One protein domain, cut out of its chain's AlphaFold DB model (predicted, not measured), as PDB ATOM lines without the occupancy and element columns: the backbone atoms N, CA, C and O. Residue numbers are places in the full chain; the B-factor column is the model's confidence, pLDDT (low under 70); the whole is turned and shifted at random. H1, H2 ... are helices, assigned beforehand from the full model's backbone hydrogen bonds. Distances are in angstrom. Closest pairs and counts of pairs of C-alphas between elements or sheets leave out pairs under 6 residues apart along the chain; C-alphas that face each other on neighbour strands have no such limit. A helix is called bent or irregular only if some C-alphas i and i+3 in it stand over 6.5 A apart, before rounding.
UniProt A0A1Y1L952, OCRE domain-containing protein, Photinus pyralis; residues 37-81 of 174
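What this domain is: This is residues 37 to 81 of the 174 residues of the protein "OCRE domain-containing protein" of Photinus pyralis (UniProt A0A1Y1L952). One long helix, H2, makes almost the whole length of this model, and a short helix, H1, is hooked back at its beginning, so that the two make a lopsided V with one short and one long arm. Residues 52 to 81 stand free, a long straight arm that sticks out from the corner. You will find 45 printed residues with two named helices, H1 then H2, and no named strand: the class is all helix. The whole is extended, a rod with a radius of gyration of the C-alphas of 17.9 A, and the C-alphas span 57 by 17 by 6 A.

How they stand to each other: Begin with H1, residues 37 to 45, and pass over Tyr 46, a tight link of 1 residue, into H2, residues 47 to 79. The two helices run opposite ways at a steep tilt of 53 degrees. They touch, with 4 pairs of C-alphas within 8 A, and H2 does so with residues 49 to 50 alone. Look at Leu 42 and Leu 50 for the closest C-alphas of the two, 6.1 A apart. The centres of H1 and H2 are 26.1 A apart. In both H1 and H2 every backbone O i to N i+4 pair is within hydrogen-bond range.

Where its parts are: Find C-alpha 37 at (171.313, 129.906, 113.725); from there H1 runs through 9 residues to Arg 45. H2 begins at C-alpha 47, at (185.321, 129.478, 116.357), and runs 49.0 A through 33 residues to C-alpha 79 at (170.275, 95.609, 148.463). Neither helix is bent.

The domain as a whole: The two C-alphas farthest apart are those of Glu 44 and Arg 81, at 56.7 A. The printed part runs from residue 37 to 81 and has no cut. The mean pLDDT of the printed part is 85.2, and residues 77 to 81 are under 70.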
ATOM      1  N   SER A  37     170.963 128.520 114.060       86.00
ATOM      2  CA  SER A  37     171.313 129.906 113.725       86.00
ATOM      3  C   SER A  37     172.471 130.427 114.580       86.00
ATOM      4  O   SER A  37     173.498 130.828 114.044       86.00
ATOM      5  N   LEU A  38     172.368 130.295 115.904       83.81
ATOM      6  CA  LEU A  38     173.404 130.734 116.841       83.81
ATOM      7  C   LEU A  38     174.724 129.969 116.650       83.81
ATOM      8  O   LEU A  38     175.808 130.521 116.816       83.81
ATOM      9  N   GLN A  39     174.644 128.691 116.279       85.75
ATOM     10  CA  GLN A  39     175.822 127.884 115.980       85.75
ATOM     11  C   GLN A  39     176.579 128.383 114.741       85.75
ATOM     12  O   GLN A  39     177.809 128.326 114.733       85.75
ATOM     13  N   MET A  40     175.868 128.859 113.712       85.44
ATOM     14  CA  MET A  40     176.487 129.436 112.517       85.44
ATOM     15  C   MET A  40     177.159 130.774 112.829       85.44
ATOM     16  O   MET A  40     178.335 130.929 112.510       85.44
ATOM     17  N   ASP A  41     176.475 131.667 113.549       89.06
ATOM     18  CA  ASP A  41     177.031 132.964 113.964       89.06
ATOM     19  C   ASP A  41     178.303 132.808 114.811       89.06
ATOM     20  O   ASP A  41     179.306 133.493 114.596       89.06
ATOM     21  N   LEU A  42     178.290 131.871 115.768       89.00
ATOM     22  CA  LEU A  42     179.456 131.573 116.601       89.00
ATOM     23  C   LEU A  42     180.594 130.952 115.796       89.00
ATOM     24  O   LEU A  42     181.753 131.249 116.066       89.00
ATOM     25  N   LYS A  43     180.292 130.108 114.805       90.88
ATOM     26  CA  LYS A  43     181.317 129.518 113.937       90.88
ATOM     27  C   LYS A  43     182.024 130.584 113.101       90.88
ATOM     28  O   LYS A  43     183.229 130.480 112.902       90.88
ATOM     29  N   GLU A  44     181.274 131.571 112.619       90.94
ATOM     30  CA  GLU A  44     181.788 132.641 111.766       90.94
ATOM     31  C   GLU A  44     182.591 133.677 112.558       90.94
ATOM     32  O   GLU A  44     183.678 134.064 112.137       90.94
ATOM     33  N   ARG A  45     182.096 134.096 113.731       92.88
ATOM     34  CA  ARG A  45     182.715 135.187 114.501       92.88
ATOM     35  C   ARG A  45     183.697 134.714 115.572       92.88
ATOM     36  O   ARG A  45     184.659 135.420 115.858       92.88
ATOM     37  N   TYR A  46     183.469 133.543 116.175       93.38
ATOM     38  CA  TYR A  46     184.221 133.065 117.345       93.38
ATOM     39  C   TYR A  46     184.374 131.526 117.370       93.38
ATOM     40  O   TYR A  46     183.796 130.850 118.233       93.38
ATOM     41  N   PRO A  47     185.188 130.935 116.474       91.31
ATOM     42  CA  PRO A  47     185.321 129.478 116.357       91.31
ATOM     43  C   PRO A  47     185.853 128.813 117.638       91.31
ATOM     44  O   PRO A  47     185.361 127.756 118.031       91.31
ATOM     45  N   ASN A  48     186.781 129.469 118.342       92.81
ATOM     46  CA  ASN A  48     187.360 128.964 119.593       92.81
ATOM     47  C   ASN A  48     186.303 128.837 120.703       92.81
ATOM     48  O   ASN A  48     186.311 127.889 121.486       92.81
ATOM     49  N   VAL A  49     185.352 129.776 120.752       91.25
ATOM     50  CA  VAL A  49     184.248 129.751 121.722       91.25
ATOM     51  C   VAL A  49     183.318 128.578 121.425       91.25
ATOM     52  O   VAL A  49     182.893 127.868 122.337       91.25
ATOM     53  N   LEU A  50     183.043 128.317 120.144       89.81
ATOM     54  CA  LEU A  50     182.244 127.166 119.732       89.81
ATOM     55  C   LEU A  50     182.917 125.834 120.104       89.81
ATOM     56  O   LEU A  50     182.236 124.909 120.556       89.81
ATOM     57  N   GLU A  51     184.233 125.720 119.923       90.44
ATOM     58  CA  GLU A  51     185.002 124.532 120.305       90.44
ATOM     59  C   GLU A  51     184.999 124.306 121.822       90.44
ATOM     60  O   GLU A  51     184.735 123.190 122.282       90.44
ATOM     61  N   LEU A  52     185.186 125.370 122.605       93.81
ATOM     62  CA  LEU A  52     185.098 125.319 124.062       93.81
ATOM     63  C   LEU A  52     183.714 124.842 124.522       93.81
ATOM     64  O   LEU A  52     183.619 123.909 125.316       93.81
ATOM     65  N   ILE A  53     182.633 125.415 123.979       90.94
ATOM     66  CA  ILE A  53     181.254 125.014 124.308       90.94
ATOM     67  C   ILE A  53     181.025 123.528 124.000       90.94
ATOM     68  O   ILE A  53     180.433 122.812 124.812       90.94
ATOM     69  N   LYS A  54     181.492 123.037 122.845       88.06
ATOM     70  CA  LYS A  54     181.391 121.611 122.483       88.06
ATOM     71  C   LYS A  54     182.171 120.726 123.454       88.06
ATOM     72  O   LYS A  54     181.665 119.691 123.884       88.06
ATOM     73  N   THR A  55     183.375 121.148 123.821       91.06
ATOM     74  CA  THR A  55     184.246 120.421 124.749       91.06
ATOM     75  C   THR A  55     183.629 120.340 126.144       91.06
ATOM     76  O   THR A  55     183.576 119.260 126.731       91.06
ATOM     77  N   LEU A  56     183.074 121.445 126.647       90.81
ATOM     78  CA  LEU A  56     182.380 121.491 127.935       90.81
ATOM     79  C   LEU A  56     181.146 120.586 127.952       90.81
ATOM     80  O   LEU A  56     180.975 119.815 128.893       90.81
ATOM     81  N   ARG A  57     180.330 120.599 126.889       87.00
ATOM     82  CA  ARG A  57     179.192 119.669 126.756       87.00
ATOM     83  C   ARG A  57     179.638 118.214 126.856       87.00
ATOM     84  O   ARG A  57     179.064 117.455 127.629       87.00
ATOM     85  N   LYS A  58     180.709 117.850 126.145       88.62
ATOM     86  CA  LYS A  58     181.285 116.501 126.190       88.62
ATOM     87  C   LYS A  58     181.733 116.119 127.606       88.62
ATOM     88  O   LYS A  58     181.494 114.991 128.035       88.62
ATOM     89  N   TYR A  59     182.370 117.031 128.341       91.88
ATOM     90  CA  TYR A  59     182.763 116.790 129.735       91.88
ATOM     91  C   TYR A  59     181.556 116.599 130.657       91.88
ATOM     92  O   TYR A  59     181.544 115.661 131.454       91.88
ATOM     93  N   ILE A  60     180.526 117.436 130.514       91.06
ATOM     94  CA  ILE A  60     179.283 117.335 131.286       91.06
ATOM     95  C   ILE A  60     178.609 115.979 131.037       91.06
ATOM     96  O   ILE A  60     178.256 115.286 131.988       91.06
ATOM     97  N   GLU A  61     178.498 115.543 129.781       87.56
ATOM     98  CA  GLU A  61     177.937 114.229 129.436       87.56
ATOM     99  C   GLU A  61     178.740 113.074 130.052       87.56
ATOM    100  O   GLU A  61     178.172 112.108 130.569       87.56
ATOM    101  N   GLN A  62     180.074 113.163 130.039       89.06
ATOM    102  CA  GLN A  62     180.928 112.162 130.681       89.06
ATOM    103  C   GLN A  62     180.718 112.114 132.196       89.06
ATOM    104  O   GLN A  62     180.646 111.025 132.772       89.06
ATOM    105  N   GLN A  63     180.609 113.273 132.846       91.81
ATOM    106  CA  GLN A  63     180.333 113.363 134.279       91.81
ATOM    107  C   GLN A  63     178.959 112.780 134.613       91.81
ATOM    108  O   GLN A  63     178.859 111.951 135.515       91.81
ATOM    109  N   GLN A  64     177.927 113.110 133.836       87.81
ATOM    110  CA  GLN A  64     176.585 112.550 134.006       87.81
ATOM    111  C   GLN A  64     176.596 111.021 133.891       87.81
ATOM    112  O   GLN A  64     176.043 110.341 134.752       87.81
ATOM    113  N   LYS A  65     177.310 110.453 132.908       88.00
ATOM    114  CA  LYS A  65     177.476 108.992 132.783       88.00
ATOM    115  C   LYS A  65     178.178 108.373 133.994       88.00
ATOM    116  O   LYS A  65     177.780 107.296 134.440       88.00
ATOM    117  N   LYS A  66     179.221 109.019 134.531       92.75
ATOM    118  CA  LYS A  66     179.907 108.555 135.752       92.75
ATOM    119  C   LYS A  66     178.963 108.567 136.952       92.75
ATOM    120  O   LYS A  66     178.886 107.561 137.650       92.75
ATOM    121  N   ILE A  67     178.212 109.652 137.140       92.31
ATOM    122  CA  ILE A  67     177.215 109.780 138.209       92.31
ATOM    123  C   ILE A  67     176.165 108.674 138.086       92.31
ATOM    124  O   ILE A  67     175.913 107.977 139.065       92.31
ATOM    125  N   SER A  68     175.612 108.434 136.893       88.62
ATOM    126  CA  SER A  68     174.638 107.355 136.682       88.62
ATOM    127  C   SER A  68     175.212 105.979 137.030       88.62
ATOM    128  O   SER A  68     174.559 105.196 137.715       88.62
ATOM    129  N   LYS A  69     176.461 105.687 136.639       91.50
ATOM    130  CA  LYS A  69     177.135 104.429 137.012       91.50
ATOM    131  C   LYS A  69     177.336 104.302 138.524       91.50
ATOM    132  O   LYS A  69     177.159 103.213 139.062       91.50
ATOM    133  N   LEU A  70     177.718 105.386 139.201       91.50
ATOM    134  CA  LEU A  70     177.892 105.399 140.655       91.50
ATOM    135  C   LEU A  70     176.560 105.193 141.381       91.50
ATOM    136  O   LEU A  70     176.506 104.374 142.292       91.50
ATOM    137  N   LYS A  71     175.479 105.838 140.925       87.50
ATOM    138  CA  LYS A  71     174.124 105.635 141.461       87.50
ATOM    139  C   LYS A  71     173.680 104.174 141.362       87.50
ATOM    140  O   LYS A  71     173.231 103.608 142.352       87.50
ATOM    141  N   VAL A  72     173.885 103.535 140.205       89.06
ATOM    142  CA  VAL A  72     173.564 102.107 140.016       89.06
ATOM    143  C   VAL A  72     174.389 101.219 140.951       89.06
ATOM    144  O   VAL A  72     173.854 100.287 141.545       89.06
ATOM    145  N   LYS A  73     175.690 101.493 141.106       88.56
ATOM    146  CA  LYS A  73     176.549 100.738 142.035       88.56
ATOM    147  C   LYS A  73     176.117 100.905 143.492       88.56
ATOM    148  O   LYS A  73     176.176  99.936 144.241       88.56
ATOM    149  N   LEU A  74     175.691 102.106 143.882       81.31
ATOM    150  CA  LEU A  74     175.214 102.385 145.232       81.31
ATOM    151  C   LEU A  74     173.916 101.622 145.526       81.31
ATOM    152  O   LEU A  74     173.859 100.917 146.526       81.31
ATOM    153  N   CYS A  75     172.939 101.671 144.614       75.56
ATOM    154  CA  CYS A  75     171.672 100.939 144.736       75.56
ATOM    155  C   CYS A  75     171.899  99.432 144.949       75.56
ATOM    156  O   CYS A  75     171.385  98.852 145.899       75.56
ATOM    157  N   LYS A  76     172.778  98.820 144.143       71.44
ATOM    158  CA  LYS A  76     173.131  97.395 144.276       71.44
ATOM    159  C   LYS A  76     173.810  97.050 145.607       71.44
ATOM    160  O   LYS A  76     173.639  95.948 146.112       71.44
ATOM    161  N   LYS A  77     174.606  97.966 146.172       64.88
ATOM    162  CA  LYS A  77     175.295  97.751 147.457       64.88
ATOM    163  C   LYS A  77     174.329  97.813 148.646       64.88
ATOM    164  O   LYS A  77     174.542  97.106 149.629       64.88
ATOM    165  N   VAL A  78     173.284  98.636 148.555       58.31
ATOM    166  CA  VAL A  78     172.235  98.749 149.583       58.31
ATOM    167  C   VAL A  78     171.401  97.465 149.652       58.31
ATOM    168  O   VAL A  78     171.199  96.947 150.745       58.31
ATOM    169  N   GLU A  79     171.028  96.879 148.511       55.75
ATOM    170  CA  GLU A  79     170.275  95.609 148.463       55.75
ATOM    171  C   GLU A  79     171.015  94.449 149.154       55.75
ATOM    172  O   GLU A  79     170.407  93.668 149.881       55.75
ATOM    173  N   THR A  80     172.342  94.362 149.009       53.47
ATOM    174  CA  THR A  80     173.148  93.298 149.639       53.47
ATOM    175  C   THR A  80     173.362  93.455 151.148       53.47
ATOM    176  O   THR A  80     173.837  92.518 151.784       53.47
ATOM    177  N   ARG A  81     173.054  94.620 151.735       52.22
ATOM    178  CA  ARG A  81     173.298  94.897 153.165       52.22
ATOM    179  C   ARG A  81     172.126  94.526 154.075       52.22
ATOM    180  O   ARG A  81     172.340  94.383 155.270       52.22
TER     181      ARG A  81